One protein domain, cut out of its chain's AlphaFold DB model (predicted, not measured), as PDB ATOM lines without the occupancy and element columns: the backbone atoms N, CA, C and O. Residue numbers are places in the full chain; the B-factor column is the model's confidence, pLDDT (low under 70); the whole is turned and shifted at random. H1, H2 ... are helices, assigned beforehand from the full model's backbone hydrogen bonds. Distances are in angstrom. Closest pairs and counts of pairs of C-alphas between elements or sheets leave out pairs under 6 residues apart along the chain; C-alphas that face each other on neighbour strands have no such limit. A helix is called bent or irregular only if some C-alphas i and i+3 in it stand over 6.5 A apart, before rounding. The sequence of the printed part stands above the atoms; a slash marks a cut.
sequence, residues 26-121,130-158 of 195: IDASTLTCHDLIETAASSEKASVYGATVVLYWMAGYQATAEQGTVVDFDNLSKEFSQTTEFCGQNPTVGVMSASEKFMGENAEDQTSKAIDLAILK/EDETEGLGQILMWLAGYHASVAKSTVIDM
ATOM      1  N   ILE A  26      29.465 -32.726 -34.725       87.81
ATOM      2  CA  ILE A  26      28.802 -34.034 -34.749       87.81
ATOM      3  C   ILE A  26      28.345 -34.340 -36.169       87.81
ATOM      4  O   ILE A  26      27.659 -33.531 -36.783       87.81
ATOM      5  N   ASP A  27      28.661 -35.528 -36.678       92.94
ATOM      6  CA  ASP A  27      28.012 -36.046 -37.884       92.94
ATOM      7  C   ASP A  27      26.716 -36.766 -37.495       92.94
ATOM      8  O   ASP A  27      26.732 -37.890 -36.982       92.94
ATOM      9  N   ALA A  28      25.584 -36.116 -37.750       93.25
ATOM     10  CA  ALA A  28      24.243 -36.602 -37.459       93.25
ATOM     11  C   ALA A  28      23.948 -37.971 -38.094       93.25
ATOM     12  O   ALA A  28      23.162 -38.742 -37.541       93.25
ATOM     13  N   SER A  29      24.609 -38.309 -39.209       95.75
ATOM     14  CA  SER A  29      24.444 -39.603 -39.889       95.75
ATOM     15  C   SER A  29      25.030 -40.780 -39.109       95.75
ATOM     16  O   SER A  29      24.665 -41.933 -39.348       95.75
ATOM     17  N   THR A  30      25.916 -40.495 -38.153       95.56
ATOM     18  CA  THR A  30      26.572 -41.498 -37.309       95.56
ATOM     19  C   THR A  30      25.847 -41.733 -35.988       95.56
ATOM     20  O   THR A  30      26.096 -42.748 -35.339       95.56
ATOM     21  N   LEU A  31      24.932 -40.832 -35.608       94.81
ATOM     22  CA  LEU A  31      24.190 -40.933 -34.358       94.81
ATOM     23  C   LEU A  31      23.272 -42.150 -34.375       94.81
ATOM     24  O   LEU A  31      22.471 -42.341 -35.295       94.81
ATOM     25  N   THR A  32      23.331 -42.933 -33.308       97.31
ATOM     26  CA  THR A  32      22.443 -44.065 -33.062       97.31
ATOM     27  C   THR A  32      21.359 -43.711 -32.051       97.31
ATOM     28  O   THR A  32      21.476 -42.794 -31.237       97.31
ATOM     29  N   CYS A  33      20.274 -44.472 -32.078       97.44
ATOM     30  CA  CYS A  33      19.214 -44.391 -31.091       97.44
ATOM     31  C   CYS A  33      19.731 -44.599 -29.661       97.44
ATOM     32  O   CYS A  33      19.174 -44.020 -28.734       97.44
ATOM     33  N   HIS A  34      20.796 -45.384 -29.466       95.06
ATOM     34  CA  HIS A  34      21.464 -45.482 -28.173       95.06
ATOM     35  C   HIS A  34      22.021 -44.127 -27.721       95.06
ATOM     36  O   HIS A  34      21.694 -43.694 -26.616       95.06
ATOM     37  N   ASP A  35      22.761 -43.437 -28.593       92.88
ATOM     38  CA  ASP A  35      23.366 -42.129 -28.302       92.88
ATOM     39  C   ASP A  35      22.295 -41.086 -27.955       92.88
ATOM     40  O   ASP A  35      22.443 -40.315 -27.003       92.88
ATOM     41  N   LEU A  36      21.166 -41.098 -28.677       91.94
ATOM     42  CA  LEU A  36      20.038 -40.204 -28.403       91.94
ATOM     43  C   LEU A  36      19.439 -40.444 -27.009       91.94
ATOM     44  O   LEU A  36      19.164 -39.491 -26.280       91.94
ATOM     45  N   ILE A  37      19.234 -41.707 -26.626       92.25
ATOM     46  CA  ILE A  37      18.652 -42.068 -25.325       92.25
ATOM     47  C   ILE A  37      19.625 -41.793 -24.178       92.25
ATOM     48  O   ILE A  37      19.201 -41.308 -23.129       92.25
ATOM     49  N   GLU A  38      20.917 -42.057 -24.366       88.38
ATOM     50  CA  GLU A  38      21.946 -41.717 -23.380       88.38
ATOM     51  C   GLU A  38      21.998 -40.202 -23.146       88.38
ATOM     52  O   GLU A  38      21.960 -39.738 -22.003       88.38
ATOM     53  N   THR A  39      21.952 -39.426 -24.227       80.69
ATOM     54  CA  THR A  39      21.886 -37.963 -24.182       80.69
ATOM     55  C   THR A  39      20.608 -37.465 -23.496       80.69
ATOM     56  O   THR A  39      20.654 -36.507 -22.726       80.69
ATOM     57  N   ALA A  40      19.459 -38.111 -23.722       78.62
ATOM     58  CA  ALA A  40      18.204 -37.768 -23.046       78.62
ATOM     59  C   ALA A  40      18.235 -38.075 -21.537       78.62
ATOM     60  O   ALA A  40      17.580 -37.391 -20.749       78.62
ATOM     61  N   ALA A  41      18.981 -39.105 -21.127       71.94
ATOM     62  CA  ALA A  41      19.131 -39.509 -19.731       71.94
ATOM     63  C   ALA A  41      20.173 -38.675 -18.958       71.94
ATOM     64  O   ALA A  41      20.194 -38.710 -17.723       71.94
ATOM     65  N   SER A  42      21.027 -37.928 -19.661       65.62
ATOM     66  CA  SER A  42      22.009 -37.028 -19.059       65.62
ATOM     67  C   SER A  42      21.316 -35.902 -18.280       65.62
ATOM     68  O   SER A  42      20.513 -35.132 -18.805       65.62
ATOM     69  N   SER A  43      21.656 -35.769 -16.995       54.00
ATOM     70  CA  SER A  43      21.221 -34.640 -16.162       54.00
ATOM     71  C   SER A  43      22.054 -33.373 -16.385       54.00
ATOM     72  O   SER A  43      21.810 -32.357 -15.724       54.00
ATOM     73  N   GLU A  44      23.051 -33.410 -17.273       56.28
ATOM     74  CA  GLU A  44      23.793 -32.217 -17.651       56.28
ATOM     75  C   GLU A  44      22.924 -31.356 -18.563       56.28
ATOM     76  O   GLU A  44      22.972 -31.439 -19.787       56.28
ATOM     77  N   LYS A  45      22.163 -30.449 -17.940       45.34
ATOM     78  CA  LYS A  45      21.448 -29.360 -18.628       45.34
ATOM     79  C   LYS A  45      22.357 -28.491 -19.515       45.34
ATOM     80  O   LYS A  45      21.848 -27.675 -20.272       45.34
ATOM     81  N   ALA A  46      23.677 -28.640 -19.379       42.69
ATOM     82  CA  ALA A  46      24.709 -27.951 -20.140       42.69
ATOM     83  C   ALA A  46      25.320 -28.802 -21.269       42.69
ATOM     84  O   ALA A  46      26.225 -28.311 -21.943       42.69
ATOM     85  N   SER A  47      24.864 -30.044 -21.497       50.97
ATOM     86  CA  SER A  47      25.287 -30.760 -22.702       50.97
ATOM     87  C   SER A  47      24.775 -29.967 -23.905       50.97
ATOM     88  O   SER A  47      23.570 -29.792 -24.089       50.97
ATOM     89  N   VAL A  48      25.713 -29.424 -24.678       51.34
ATOM     90  CA  VAL A  48      25.460 -28.544 -25.832       51.34
ATOM     91  C   VAL A  48      24.571 -29.245 -26.881       51.34
ATOM     92  O   VAL A  48      23.915 -28.592 -27.686       51.34
ATOM     93  N   TYR A  49      24.464 -30.572 -26.788       63.09
ATOM     94  CA  TYR A  49      23.767 -31.470 -27.700       63.09
ATOM     95  C   TYR A  49      22.670 -32.288 -27.016       63.09
ATOM     96  O   TYR A  49      22.587 -33.486 -27.247       63.09
ATOM     97  N   GLY A  50      21.834 -31.696 -26.159       79.94
ATOM     98  CA  GLY A  50      20.703 -32.428 -25.567       79.94
ATOM     99  C   GLY A  50      19.828 -33.119 -26.630       79.94
ATOM    100  O   GLY A  50      19.708 -32.628 -27.751       79.94
ATOM    101  N   ALA A  51      19.169 -34.234 -26.289       87.00
ATOM    102  CA  ALA A  51      18.395 -35.028 -27.258       87.00
ATOM    103  C   ALA A  51      17.356 -34.189 -28.027       87.00
ATOM    104  O   ALA A  51      17.183 -34.343 -29.231       87.00
ATOM    105  N   THR A  52      16.728 -33.227 -27.349       89.00
ATOM    106  CA  THR A  52      15.803 -32.269 -27.963       89.00
ATOM    107  C   THR A  52      16.475 -31.375 -29.011       89.00
ATOM    108  O   THR A  52      15.867 -31.099 -30.037       89.00
ATOM    109  N   VAL A  53      17.722 -30.941 -28.794       89.62
ATOM    110  CA  VAL A  53      18.492 -30.136 -29.763       89.62
ATOM    111  C   VAL A  53      18.710 -30.934 -31.045       89.62
ATOM    112  O   VAL A  53      18.410 -30.438 -32.129       89.62
ATOM    113  N   VAL A  54      19.150 -32.191 -30.910       93.00
ATOM    114  CA  VAL A  54      19.317 -33.108 -32.046       93.00
ATOM    115  C   VAL A  54      17.994 -33.282 -32.787       93.00
ATOM    116  O   VAL A  54      17.963 -33.153 -34.003       93.00
ATOM    117  N   LEU A  55      16.887 -33.513 -32.080       96.06
ATOM    118  CA  LEU A  55      15.583 -33.731 -32.711       96.06
ATOM    119  C   LEU A  55      15.040 -32.487 -33.432       96.06
ATOM    120  O   LEU A  55      14.489 -32.627 -34.519       96.06
ATOM    121  N   TYR A  56      15.249 -31.275 -32.905       96.44
ATOM    122  CA  TYR A  56      14.907 -30.046 -33.637       96.44
ATOM    123  C   TYR A  56      15.740 -29.881 -34.905       96.44
ATOM    124  O   TYR A  56      15.187 -29.529 -35.947       96.44
ATOM    125  N   TRP A  57      17.040 -30.172 -34.839       96.62
ATOM    126  CA  TRP A  57      17.892 -30.157 -36.024       96.62
ATOM    127  C   TRP A  57      17.422 -31.195 -37.056       96.62
ATOM    128  O   TRP A  57      17.265 -30.860 -38.225       96.62
ATOM    129  N   MET A  58      17.106 -32.424 -36.630       96.94
ATOM    130  CA  MET A  58      16.589 -33.484 -37.510       96.94
ATOM    131  C   MET A  58      15.268 -33.090 -38.169       96.94
ATOM    132  O   MET A  58      15.102 -33.293 -39.369       96.94
ATOM    133  N   ALA A  59      14.352 -32.488 -37.410       97.31
ATOM    134  CA  ALA A  59      13.076 -32.020 -37.935       97.31
ATOM    135  C   ALA A  59      13.251 -30.950 -39.017       97.31
ATOM    136  O   ALA A  59      12.563 -30.987 -40.034       97.31
ATOM    137  N   GLY A  60      14.188 -30.020 -38.820       97.06
ATOM    138  CA  GLY A  60      14.550 -29.044 -39.843       97.06
ATOM    139  C   GLY A  60      15.193 -29.698 -41.056       97.06
ATOM    140  O   GLY A  60      14.809 -29.422 -42.189       97.06
ATOM    141  N   TYR A  61      16.132 -30.614 -40.824       97.38
ATOM    142  CA  TYR A  61      16.842 -31.323 -41.883       97.38
ATOM    143  C   TYR A  61      15.902 -32.147 -42.774       97.38
ATOM    144  O   TYR A  61      16.097 -32.249 -43.982       97.38
ATOM    145  N   GLN A  62      14.865 -32.729 -42.179       97.00
ATOM    146  CA  GLN A  62      13.906 -33.599 -42.860       97.00
ATOM    147  C   GLN A  62      12.697 -32.835 -43.410       97.00
ATOM    148  O   GLN A  62      11.832 -33.445 -44.040       97.00
ATOM    149  N   ALA A  63      12.628 -31.517 -43.203       95.56
ATOM    150  CA  ALA A  63      11.571 -30.686 -43.755       95.56
ATOM    151  C   ALA A  63      11.574 -30.753 -45.287       95.56
ATOM    152  O   ALA A  63      12.596 -30.573 -45.953       95.56
ATOM    153  N   THR A  64      10.403 -31.010 -45.854       90.38
ATOM    154  CA  THR A  64      10.227 -31.119 -47.303       90.38
ATOM    155  C   THR A  64      10.005 -29.752 -47.945       90.38
ATOM    156  O   THR A  64       9.603 -28.785 -47.298       90.38
ATOM    157  N   ALA A  65      10.181 -29.680 -49.267       85.88
ATOM    158  CA  ALA A  65       9.842 -28.479 -50.029       85.88
ATOM    159  C   ALA A  65       8.353 -28.092 -49.902       85.88
ATOM    160  O   ALA A  65       8.030 -26.909 -49.950       85.88
ATOM    161  N   GLU A  66       7.456 -29.072 -49.728       85.38
ATOM    162  CA  GLU A  66       6.017 -28.837 -49.544       85.38
ATOM    163  C   GLU A  66       5.689 -28.282 -48.151       85.38
ATOM    164  O   GLU A  66       4.817 -27.424 -48.023       85.38
ATOM    165  N   GLN A  67       6.409 -28.728 -47.118       86.75
ATOM    166  CA  GLN A  67       6.284 -28.206 -45.753       86.75
ATOM    167  C   GLN A  67       6.906 -26.813 -45.600       86.75
ATOM    168  O   GLN A  67       6.449 -26.024 -44.771       86.75
ATOM    169  N   GLY A  68       7.923 -26.498 -46.406       88.31
ATOM    170  CA  GLY A  68       8.576 -25.195 -46.420       88.31
ATOM    171  C   GLY A  68       9.218 -24.857 -45.075       88.31
ATOM    172  O   GLY A  68       9.888 -25.686 -44.468       88.31
ATOM    173  N   THR A  69       9.017 -23.624 -44.614       91.56
ATOM    174  CA  THR A  69       9.591 -23.069 -43.378       91.56
ATOM    175  C   THR A  69       8.614 -23.096 -42.208       91.56
ATOM    176  O   THR A  69       8.622 -22.197 -41.369       91.56
ATOM    177  N   VAL A  70       7.720 -24.084 -42.170       92.88
ATOM    178  CA  VAL A  70       6.644 -24.145 -41.180       92.88
ATOM    179  C   VAL A  70       7.014 -25.059 -40.015       92.88
ATOM    180  O   VAL A  70       7.390 -26.212 -40.207       92.88
ATOM    181  N   VAL A  71       6.847 -24.548 -38.795       93.25
ATOM    182  CA  VAL A  71       7.077 -25.273 -37.543       93.25
ATOM    183  C   VAL A  71       5.768 -25.407 -36.774       93.25
ATOM    184  O   VAL A  71       5.125 -24.411 -36.444       93.25
ATOM    185  N   ASP A  72       5.394 -26.639 -36.439       94.38
ATOM    186  CA  ASP A  72       4.272 -26.941 -35.552       94.38
ATOM    187  C   ASP A  72       4.785 -27.636 -34.287       94.38
ATOM    188  O   ASP A  72       5.073 -28.830 -34.287       94.38
ATOM    189  N   PHE A  73       4.905 -26.882 -33.193       92.88
ATOM    190  CA  PHE A  73       5.429 -27.401 -31.927       92.88
ATOM    191  C   PHE A  73       4.562 -28.506 -31.306       92.88
ATOM    192  O   PHE A  73       5.098 -29.358 -30.591       92.88
ATOM    193  N   ASP A  74       3.249 -28.518 -31.566       92.38
ATOM    194  CA  ASP A  74       2.369 -29.574 -31.058       92.38
ATOM    195  C   ASP A  74       2.670 -30.894 -31.783       92.38
ATOM    196  O   ASP A  74       2.760 -31.940 -31.133       92.38
ATOM    197  N   ASN A  75       2.867 -30.850 -33.105       94.75
ATOM    198  CA  ASN A  75       3.255 -32.030 -33.878       94.75
ATOM    199  C   ASN A  75       4.697 -32.450 -33.579       94.75
ATOM    200  O   ASN A  75       4.903 -33.604 -33.212       94.75
ATOM    201  N   LEU A  76       5.664 -31.525 -33.578       95.12
ATOM    202  CA  LEU A  76       7.064 -31.836 -33.254       95.12
ATOM    203  C   LEU A  76       7.196 -32.540 -31.900       95.12
ATOM    204  O   LEU A  76       7.923 -33.521 -31.777       95.12
ATOM    205  N   SER A  77       6.451 -32.106 -30.882       93.69
ATOM    206  CA  SER A  77       6.447 -32.770 -29.573       93.69
ATOM    207  C   SER A  77       6.014 -34.243 -29.657       93.69
ATOM    208  O   SER A  77       6.649 -35.119 -29.055       93.69
ATOM    209  N   LYS A  78       4.973 -34.553 -30.442       95.62
ATOM    210  CA  LYS A  78       4.530 -35.939 -30.676       95.62
ATOM    211  C   LYS A  78       5.572 -36.733 -31.458       95.62
ATOM    212  O   LYS A  78       5.902 -37.846 -31.057       95.62
ATOM    213  N   GLU A  79       6.108 -36.160 -32.528       96.50
ATOM    214  CA  GLU A  79       7.099 -36.795 -33.402       96.50
ATOM    215  C   GLU A  79       8.387 -37.112 -32.632       96.50
ATOM    216  O   GLU A  79       8.972 -38.190 -32.771       96.50
ATOM    217  N   PHE A  80       8.800 -36.213 -31.736       96.19
ATOM    218  CA  PHE A  80       9.957 -36.395 -30.860       96.19
ATOM    219  C   PHE A  80       9.703 -37.510 -29.853       96.19
ATOM    220  O   PHE A  80      10.571 -38.359 -29.633       96.19
ATOM    221  N   SER A  81       8.500 -37.548 -29.273       95.56
ATOM    222  CA  SER A  81       8.079 -38.626 -28.379       95.56
ATOM    223  C   SER A  81       8.099 -39.980 -29.091       95.56
ATOM    224  O   SER A  81       8.658 -40.937 -28.557       95.56
ATOM    225  N   GLN A  82       7.538 -40.067 -30.297       97.12
ATOM    226  CA  GLN A  82       7.511 -41.295 -31.098       97.12
ATOM    227  C   GLN A  82       8.917 -41.746 -31.506       97.12
ATOM    228  O   GLN A  82       9.253 -42.924 -31.375       97.12
ATOM    229  N   THR A  83       9.768 -40.806 -31.926       97.38
ATOM    230  CA  THR A  83      11.173 -41.077 -32.264       97.38
ATOM    231  C   THR A  83      11.930 -41.621 -31.057       97.38
ATOM    232  O   THR A  83      12.620 -42.634 -31.153       97.38
ATOM    233  N   THR A  84      11.763 -40.991 -29.893       96.00
ATOM    234  CA  THR A  84      12.424 -41.402 -28.647       96.00
ATOM    235  C   THR A  84      11.927 -42.774 -28.182       96.00
ATOM    236  O   THR A  84      12.732 -43.626 -27.811       96.00
ATOM    237  N   GLU A  85      10.618 -43.039 -28.249       96.88
ATOM    238  CA  GLU A  85      10.047 -44.350 -27.924       96.88
ATOM    239  C   GLU A  85      10.582 -45.447 -28.853       96.88
ATOM    240  O   GLU A  85      11.031 -46.498 -28.383       96.88
ATOM    241  N   PHE A  86      10.601 -45.186 -30.164       98.06
ATOM    242  CA  PHE A  86      11.183 -46.097 -31.144       98.06
ATOM    243  C   PHE A  86      12.662 -46.359 -30.839       98.06
ATOM    244  O   PHE A  86      13.094 -47.514 -30.828       98.06
ATOM    245  N   CYS A  87      13.433 -45.315 -30.537       97.69
ATOM    246  CA  CYS A  87      14.849 -45.443 -30.222       97.69
ATOM    247  C   CYS A  87      15.118 -46.241 -28.943       97.69
ATOM    248  O   CYS A  87      16.034 -47.065 -28.929       97.69
ATOM    249  N   GLY A  88      14.283 -46.094 -27.911       96.88
ATOM    250  CA  GLY A  88      14.378 -46.900 -26.689       96.88
ATOM    251  C   GLY A  88      14.216 -48.406 -26.931       96.88
ATOM    252  O   GLY A  88      14.738 -49.216 -26.166       96.88
ATOM    253  N   GLN A  89      13.533 -48.792 -28.011       97.88
ATOM    254  CA  GLN A  89      13.324 -50.189 -28.404       97.88
ATOM    255  C   GLN A  89      14.342 -50.678 -29.448       97.88
ATOM    256  O   GLN A  89      14.493 -51.885 -29.636       97.88
ATOM    257  N   ASN A  90      15.046 -49.763 -30.125       98.31
ATOM    258  CA  ASN A  90      15.886 -50.055 -31.290       98.31
ATOM    259  C   ASN A  90      17.259 -49.356 -31.199       98.31
ATOM    260  O   ASN A  90      17.593 -48.548 -32.064       98.31
ATOM    261  N   PRO A  91      18.094 -49.663 -30.187       97.69
ATOM    262  CA  PRO A  91      19.281 -48.867 -29.858       97.69
ATOM    263  C   PRO A  91      20.340 -48.799 -30.970       97.69
ATOM    264  O   PRO A  91      21.112 -47.850 -31.019       97.69
ATOM    265  N   THR A  92      20.386 -49.774 -31.880       97.88
ATOM    266  CA  THR A  92      21.377 -49.824 -32.970       97.88
ATOM    267  C   THR A  92      20.925 -49.121 -34.253       97.88
ATOM    268  O   THR A  92      21.668 -49.127 -35.231       97.88
ATOM    269  N   VAL A  93      19.697 -48.597 -34.311       98.38
ATOM    270  CA  VAL A  93      19.191 -47.872 -35.491       98.38
ATOM    271  C   VAL A  93      19.754 -46.452 -35.490       98.38
ATOM    272  O   VAL A  93      19.883 -45.855 -34.429       98.38
ATOM    273  N   GLY A  94      20.092 -45.910 -36.662       97.94
ATOM    274  CA  GLY A  94      20.527 -44.517 -36.789       97.94
ATOM    275  C   GLY A  94      19.396 -43.535 -36.463       97.94
ATOM    276  O   GLY A  94      18.256 -43.758 -36.877       97.94
ATOM    277  N   VAL A  95      19.695 -42.445 -35.751       97.00
ATOM    278  CA  VAL A  95      18.691 -41.452 -35.323       97.00
ATOM    279  C   VAL A  95      17.996 -40.815 -36.518       97.00
ATOM    280  O   VAL A  95      16.778 -40.695 -36.487       97.00
ATOM    281  N   MET A  96      18.734 -40.491 -37.589       96.88
ATOM    282  CA  MET A  96      18.146 -39.935 -38.817       96.88
ATOM    283  C   MET A  96      17.047 -40.847 -39.377       96.88
ATOM    284  O   MET A  96      15.929 -40.402 -39.614       96.88
ATOM    285  N   SER A  97      17.332 -42.147 -39.505       97.88
ATOM    286  CA  SER A  97      16.360 -43.129 -40.000       97.88
ATOM    287  C   SER A  97      15.221 -43.405 -39.018       97.88
ATOM    288  O   SER A  97      14.155 -43.869 -39.421       97.88
ATOM    289  N   ALA A  98      15.444 -43.193 -37.720       98.25
ATOM    290  CA  ALA A  98      14.397 -43.294 -36.715       98.25
ATOM    291  C   ALA A  98      13.444 -42.096 -36.787       98.25
ATOM    292  O   ALA A  98      12.233 -42.307 -36.785       98.25
ATOM    293  N   SER A  99      13.967 -40.870 -36.893       97.88
ATOM    294  CA  SER A  99      13.155 -39.653 -36.977       97.88
ATOM    295  C   SER A  99      12.405 -39.544 -38.303       97.88
ATOM    296  O   SER A  99      11.241 -39.160 -38.293       97.88
ATOM    297  N   GLU A 100      12.986 -40.010 -39.416       97.31
ATOM    298  CA  GLU A 100      12.317 -40.064 -40.730       97.31
ATOM    299  C   GLU A 100      10.995 -40.836 -40.700       97.31
ATOM    300  O   GLU A 100      10.131 -40.602 -41.536       97.31
ATOM    301  N   LYS A 101      10.804 -41.757 -39.747       97.75
ATOM    302  CA  LYS A 101       9.545 -42.506 -39.599       97.75
ATOM    303  C   LYS A 101       8.375 -41.644 -39.138       97.75
ATOM    304  O   LYS A 101       7.237 -42.086 -39.272       97.75
ATOM    305  N   PHE A 102       8.665 -40.488 -38.550       97.25
ATOM    306  CA  PHE A 102       7.692 -39.646 -37.861       97.25
ATOM    307  C   PHE A 102       7.765 -38.179 -38.298       97.25
ATOM    308  O   PHE A 102       6.811 -37.454 -38.076       97.25
ATOM    309  N   MET A 103       8.864 -37.739 -38.912       96.38
ATOM    310  CA  MET A 103       9.085 -36.366 -39.376       96.38
ATOM    311  C   MET A 103       9.146 -36.302 -40.908       96.38
ATOM    312  O   MET A 103       9.143 -37.326 -41.599       96.38
ATOM    313  N   GLY A 104       9.229 -35.084 -41.453       94.12
ATOM    314  CA  GLY A 104       9.358 -34.860 -42.892       94.12
ATOM    315  C   GLY A 104       8.154 -35.399 -43.661       94.12
ATOM    316  O   GLY A 104       7.016 -35.120 -43.296       94.12
ATOM    317  N   GLU A 105       8.385 -36.205 -44.697       93.31
ATOM    318  CA  GLU A 105       7.318 -36.810 -45.518       93.31
ATOM    319  C   GLU A 105       6.333 -37.690 -44.724       93.31
ATOM    320  O   GLU A 105       5.224 -37.937 -45.193       93.31
ATOM    321  N   ASN A 106       6.723 -38.165 -43.535       94.62
ATOM    322  CA  ASN A 106       5.891 -39.014 -42.677       94.62
ATOM    323  C   ASN A 106       5.255 -38.252 -41.499       94.62
ATOM    324  O   ASN A 106       4.648 -38.883 -40.632       94.62
ATOM    325  N   ALA A 107       5.403 -36.923 -41.456       91.94
ATOM    326  CA  ALA A 107       4.836 -36.078 -40.410       91.94
ATOM    327  C   ALA A 107       3.301 -36.024 -40.454       91.94
ATOM    328  O   ALA A 107       2.674 -36.228 -41.498       91.94
ATOM    329  N   GLU A 108       2.689 -35.710 -39.309       89.69
ATOM    330  CA  GLU A 108       1.256 -35.402 -39.247       89.69
ATOM    331  C   GLU A 108       0.943 -34.105 -40.017       89.69
ATOM    332  O   GLU A 108       1.765 -33.186 -40.095       89.69
ATOM    333  N   ASP A 109      -0.286 -33.994 -40.528       89.81
ATOM    334  CA  ASP A 109      -0.780 -32.739 -41.098       89.81
ATOM    335  C   ASP A 109      -0.645 -31.594 -40.080       89.81
ATOM    336  O   ASP A 109      -0.940 -31.745 -38.888       89.81
ATOM    337  N   GLN A 110      -0.227 -30.422 -40.564       90.31
ATOM    338  CA  GLN A 110      -0.049 -29.227 -39.741       90.31
ATOM    339  C   GLN A 110      -1.354 -28.828 -39.041       90.31
ATOM    340  O   GLN A 110      -2.436 -28.798 -39.639       90.31
ATOM    341  N   THR A 111      -1.254 -28.465 -37.766       92.19
ATOM    342  CA  THR A 111      -2.375 -27.928 -36.999       92.19
ATOM    343  C   THR A 111      -2.568 -26.438 -37.281       92.19
ATOM    344  O   THR A 111      -1.731 -25.757 -37.873       92.19
ATOM    345  N   SER A 112      -3.664 -25.867 -36.780       92.19
ATOM    346  CA  SER A 112      -3.904 -24.420 -36.860       92.19
ATOM    347  C   SER A 112      -2.927 -23.568 -36.040       92.19
ATOM    348  O   SER A 112      -3.017 -22.341 -36.089       92.19
ATOM    349  N   LYS A 113      -2.036 -24.190 -35.258       91.31
ATOM    350  CA  LYS A 113      -1.001 -23.511 -34.471       91.31
ATOM    351  C   LYS A 113       0.360 -23.483 -35.162       91.31
ATOM    352  O   LYS A 113       1.287 -22.911 -34.596       91.31
ATOM    353  N   ALA A 114       0.481 -24.091 -36.340       92.38
ATOM    354  CA  ALA A 114       1.705 -24.060 -37.116       92.38
ATOM    355  C   ALA A 114       2.121 -22.612 -37.430       92.38
ATOM    356  O   ALA A 114       1.289 -21.751 -37.734       92.38
ATOM    357  N   ILE A 115       3.419 -22.341 -37.327       90.88
ATOM    358  CA  ILE A 115       4.012 -21.021 -37.524       90.88
ATOM    359  C   ILE A 115       4.907 -21.084 -38.752       90.88
ATOM    360  O   ILE A 115       5.850 -21.868 -38.793       90.88
ATOM    361  N   ASP A 116       4.646 -20.217 -39.725       91.50
ATOM    362  CA  ASP A 116       5.562 -20.009 -40.841       91.50
ATOM    363  C   ASP A 116       6.692 -19.055 -40.432       91.50
ATOM    364  O   ASP A 116       6.479 -17.859 -40.185       91.50
ATOM    365  N   LEU A 117       7.913 -19.587 -40.368       91.06
ATOM    366  CA  LEU A 117       9.108 -18.836 -39.997       91.06
ATOM    367  C   LEU A 117       9.478 -17.763 -41.033       91.06
ATOM    368  O   LEU A 117      10.167 -16.803 -40.677       91.06
ATOM    369  N   ALA A 118       8.996 -17.861 -42.277       88.56
ATOM    370  CA  ALA A 118       9.198 -16.828 -43.296       88.56
ATOM    371  C   ALA A 118       8.449 -15.524 -42.969       88.56
ATOM    372  O   ALA A 118       8.830 -14.450 -43.441       88.56
ATOM    373  N   ILE A 119       7.402 -15.594 -42.140       90.19
ATOM    374  CA  ILE A 119       6.605 -14.432 -41.721       90.19
ATOM    375  C   ILE A 119       7.151 -13.827 -40.420       90.19
ATOM    376  O   ILE A 119       6.926 -12.644 -40.135       90.19
ATOM    377  N   LEU A 120       7.894 -14.609 -39.629       91.44
ATOM    378  CA  LEU A 120       8.545 -14.104 -38.425       91.44
ATOM    379  C   LEU A 120       9.587 -13.050 -38.783       91.44
ATOM    380  O   LEU A 120      10.362 -13.199 -39.724       91.44
ATOM    381  N   LYS A 121       9.618 -11.979 -37.994       93.81
ATOM    382  CA  LYS A 121      10.560 -10.875 -38.166       93.81
ATOM    383  C   LYS A 121      11.700 -10.963 -37.163       93.81
ATOM    384  O   LYS A 121      11.528 -11.466 -36.057       93.81
ATOM    385  N   GLU A 130      13.556 -13.505 -21.753       75.00
ATOM    386  CA  GLU A 130      14.515 -14.516 -21.291       75.00
ATOM    387  C   GLU A 130      13.854 -15.879 -21.011       75.00
ATOM    388  O   GLU A 130      14.379 -16.910 -21.425       75.00
ATOM    389  N   ASP A 131      12.663 -15.888 -20.410       74.50
ATOM    390  CA  ASP A 131      11.878 -17.090 -20.097       74.50
ATOM    391  C   ASP A 131      11.196 -17.746 -21.314       74.50
ATOM    392  O   ASP A 131      10.670 -18.850 -21.204       74.50
ATOM    393  N   GLU A 132      11.244 -17.104 -22.481       75.38
ATOM    394  CA  GLU A 132      10.712 -17.594 -23.760       75.38
ATOM    395  C   GLU A 132      11.841 -17.929 -24.763       75.38
ATOM    396  O   GLU A 132      11.578 -18.389 -25.878       75.38
ATOM    397  N   THR A 133      13.112 -17.728 -24.381       72.94
ATOM    398  CA  THR A 133      14.284 -17.949 -25.255       72.94
ATOM    399  C   THR A 133      14.455 -19.397 -25.688       72.94
ATOM    400  O   THR A 133      15.006 -19.640 -26.762       72.94
ATOM    401  N   GLU A 134      13.942 -20.356 -24.912       75.88
ATOM    402  CA  GLU A 134      13.938 -21.769 -25.295       75.88
ATOM    403  C   GLU A 134      13.216 -21.968 -26.634       75.88
ATOM    404  O   GLU A 134      13.763 -22.609 -27.527       75.88
ATOM    405  N   GLY A 135      12.049 -21.343 -26.829       84.31
ATOM    406  CA  GLY A 135      11.297 -21.436 -28.085       84.31
ATOM    407  C   GLY A 135      12.058 -20.844 -29.272       84.31
ATOM    408  O   GLY A 135      12.107 -21.441 -30.345       84.31
ATOM    409  N   LEU A 136      12.727 -19.703 -29.079       87.62
ATOM    410  CA  LEU A 136      13.561 -19.106 -30.125       87.62
ATOM    411  C   LEU A 136      14.775 -19.986 -30.455       87.62
ATOM    412  O   LEU A 136      15.083 -20.184 -31.628       87.62
ATOM    413  N   GLY A 137      15.442 -20.549 -29.446       89.56
ATOM    414  CA  GLY A 137      16.560 -21.472 -29.645       89.56
ATOM    415  C   GLY A 137      16.156 -22.713 -30.444       89.56
ATOM    416  O   GLY A 137      16.888 -23.135 -31.337       89.56
ATOM    417  N   GLN A 138      14.963 -23.249 -30.186       91.75
ATOM    418  CA  GLN A 138      14.390 -24.375 -30.930       91.75
ATOM    419  C   GLN A 138      14.130 -24.021 -32.400       91.75
ATOM    420  O   GLN A 138      14.506 -24.787 -33.284       91.75
ATOM    421  N   ILE A 139      13.565 -22.837 -32.671       93.69
ATOM    422  CA  ILE A 139      13.375 -22.320 -34.038       93.69
ATOM    423  C   ILE A 139      14.715 -22.181 -34.759       93.69
ATOM    424  O   ILE A 139      14.850 -22.598 -35.906       93.69
ATOM    425  N   LEU A 140      15.716 -21.600 -34.098       94.38
ATOM    426  CA  LEU A 140      17.043 -21.403 -34.680       94.38
ATOM    427  C   LEU A 140      17.734 -22.739 -34.971       94.38
ATOM    428  O   LEU A 140      18.353 -22.882 -36.021       94.38
ATOM    429  N   MET A 141      17.597 -23.728 -34.086       94.44
ATOM    430  CA  MET A 141      18.142 -25.067 -34.313       94.44
ATOM    431  C   MET A 141      17.428 -25.796 -35.458       94.44
ATOM    432  O   MET A 141      18.076 -26.431 -36.287       94.44
ATOM    433  N   TRP A 142      16.105 -25.652 -35.555       96.81
ATOM    434  CA  TRP A 142      15.338 -26.153 -36.694       96.81
ATOM    435  C   TRP A 142      15.814 -25.511 -38.007       96.81
ATOM    436  O   TRP A 142      16.083 -26.212 -38.978       96.81
ATOM    437  N   LEU A 143      16.026 -24.190 -38.031       96.25
ATOM    438  CA  LEU A 143      16.566 -23.486 -39.202       96.25
ATOM    439  C   LEU A 143      17.976 -23.959 -39.570       96.25
ATOM    440  O   LEU A 143      18.284 -24.077 -40.754       96.25
ATOM    441  N   ALA A 144      18.822 -24.255 -38.583       95.50
ATOM    442  CA  ALA A 144      20.144 -24.819 -38.832       95.50
ATOM    443  C   ALA A 144      20.055 -26.190 -39.526       95.50
ATOM    444  O   ALA A 144      20.780 -26.430 -40.488       95.50
ATOM    445  N   GLY A 145      19.132 -27.053 -39.091       96.00
ATOM    446  CA  GLY A 145      18.839 -28.322 -39.760       96.00
ATOM    447  C   GLY A 145      18.333 -28.137 -41.189       96.00
ATOM    448  O   GLY A 145      18.845 -28.766 -42.112       96.00
ATOM    449  N   TYR A 146      17.381 -27.222 -41.383       96.44
ATOM    450  CA  TYR A 146      16.827 -26.888 -42.699       96.44
ATOM    451  C   TYR A 146      17.914 -26.441 -43.683       96.44
ATOM    452  O   TYR A 146      18.018 -26.953 -44.794       96.44
ATOM    453  N   HIS A 147      18.786 -25.521 -43.269       95.50
ATOM    454  CA  HIS A 147      19.891 -25.063 -44.115       95.50
ATOM    455  C   HIS A 147      20.916 -26.165 -44.385       95.50
ATOM    456  O   HIS A 147      21.450 -26.253 -45.492       95.50
ATOM    457  N   ALA A 148      21.154 -27.043 -43.413       95.25
ATOM    458  CA  ALA A 148      22.021 -28.195 -43.602       95.25
ATOM    459  C   ALA A 148      21.450 -29.192 -44.627       95.25
ATOM    460  O   ALA A 148      22.221 -29.752 -45.408       95.25
ATOM    461  N   SER A 149      20.125 -29.378 -44.710       95.31
ATOM    462  CA  SER A 149      19.521 -30.247 -45.735       95.31
ATOM    463  C   SER A 149      19.640 -29.662 -47.134       95.31
ATOM    464  O   SER A 149      20.007 -30.383 -48.067       95.31
ATOM    465  N   VAL A 150      19.451 -28.346 -47.272       93.44
ATOM    466  CA  VAL A 150      19.707 -27.616 -48.522       93.44
ATOM    467  C   VAL A 150      21.167 -27.796 -48.956       93.44
ATOM    468  O   VAL A 150      21.429 -28.104 -50.122       93.44
ATOM    469  N   ALA A 151      22.111 -27.700 -48.016       94.06
ATOM    470  CA  ALA A 151      23.539 -27.925 -48.249       94.06
ATOM    471  C   ALA A 151      23.934 -29.414 -48.373       94.06
ATOM    472  O   ALA A 151      25.081 -29.721 -48.697       94.06
ATOM    473  N   LYS A 152      23.008 -30.355 -48.132       94.62
ATOM    474  CA  LYS A 152      23.263 -31.808 -48.034       94.62
ATOM    475  C   LYS A 152      24.350 -32.170 -47.011       94.62
ATOM    476  O   LYS A 152      25.031 -33.185 -47.162       94.62
ATOM    477  N   SER A 153      24.503 -31.356 -45.973       94.75
ATOM    478  CA  SER A 153      25.457 -31.558 -44.885       94.75
ATOM    479  C   SER A 153      24.786 -32.276 -43.721       94.75
ATOM    480  O   SER A 153      23.745 -31.846 -43.243       94.75
ATOM    481  N   THR A 154      25.382 -33.358 -43.228       95.75
ATOM    482  CA  THR A 154      24.917 -34.040 -42.009       95.75
ATOM    483  C   THR A 154      25.625 -33.532 -40.755       95.75
ATOM    484  O   THR A 154      25.513 -34.139 -39.695       95.75
ATOM    485  N   VAL A 155      26.376 -32.433 -40.852       93.06
ATOM    486  CA  VAL A 155      27.211 -31.935 -39.758       93.06
ATOM    487  C   VAL A 155      26.447 -30.931 -38.897       93.06
ATOM    488  O   VAL A 155      25.959 -29.913 -39.384       93.06
ATOM    489  N   ILE A 156      26.408 -31.194 -37.592       91.06
ATOM    490  CA  ILE A 156      25.984 -30.262 -36.550       91.06
ATOM    491  C   ILE A 156      27.246 -29.648 -35.939       91.06
ATOM    492  O   ILE A 156      27.971 -30.296 -35.183       91.06
ATOM    493  N   ASP A 157      27.504 -28.388 -36.268       90.69
ATOM    494  CA  ASP A 157      28.622 -27.609 -35.736       90.69
ATOM    495  C   ASP A 157      28.078 -26.530 -34.791       90.69
ATOM    496  O   ASP A 157      27.515 -25.524 -35.234       90.69
ATOM    497  N   MET A 158      28.206 -26.747 -33.477       87.88
ATOM    498  CA  MET A 158      27.638 -25.828 -32.483       87.88
ATOM    499  C   MET A 158      28.434 -24.540 -32.318       87.88
ATOM    500  O   MET A 158      27.846 -23.526 -31.935       87.88
TER     501      MET A 158
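This is residues 26 to 121 and 130 to 158 of the 195 residues of the protein "HdeA/HdeB family protein" of Hyphomicrobium facile (UniProt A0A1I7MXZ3). A compact body of helices is built round the short helix H2 in the middle: the longest helix, H5, packs on one side of it at a steep angle and touches no other helix, while H1, H3 and H4 gather on the other side, each touching H2 and one another. A long stretch without a named element, residues 100 to 121, leads away from H4 to a cut. The printed part has 125 residues with five named helices, in the order H1, H2, H3, H4, H5, and no named strand; the class is all helix. The whole is compact, with a radius of gyration of the C-alphas of 13.7 A, and spans 38 by 33 by 27 A.

Start with H5, residues 130 to 150, and look for its partner H2, residues 51 to 61. They touch, their closest C-alphas being those of Tyr 61 and Gly 145, 4.2 A apart; they run the same way at a steep tilt of 45 degrees. H2 is the hub, touching four helices. Next find H3, residues 73 to 89: with residues 76 to 80 alone it only just touches H2, with 3 pairs of C-alphas within 8 A, the closest being Leu 55 and Phe 80 at 6.5 A. H1, residues 33 to 41, touches H2 at the C-alphas of Ala 40 and Ala 51, 5.0 A apart, opposite ways at a steep tilt of 47 degrees. H3 touches H1 with residues 84 to 88 alone, the closest C-alphas being those of Cys 33 and Cys 87, 4.6 A apart. H4, residues 95 to 99, touches H3 at the C-alphas of Thr 83 and Ser 99, 5.3 A apart. H5 is apart from H1, H3 and H4. In H1, H2, H3 and H4 every O i to N i+4 pair is within hydrogen-bond range; in H5 it is 14 of 17.

Find C-alpha 130 at (14.515, -14.516, -21.291); from there H5 runs 30.7 A to C-alpha 150 at (19.707, -27.616, -48.522). H5 is irregular: C-alphas 131 and 134 are 7.3 A apart. H3 runs 24.4 A from C-alpha 73 at (5.429, -27.401, -31.927). H2 measures 15.2 A, H1 12.4 A and H4 6.1 A.

The C-alphas farthest apart are those of Thr 92 and Lys 121, at 40.8 A. Residues 122 to 129 are not printed, and C-alphas 121 and 130 are 17.7 A apart across the cut. The link from H2 to H3 is long. Residues 26 to 27 pair with 155 to 156, and 70 to 71 with 115 to 116, both antiparallel. The mean pLDDT of the printed part is 90.0; look at residues 42 to 49 for values under 70.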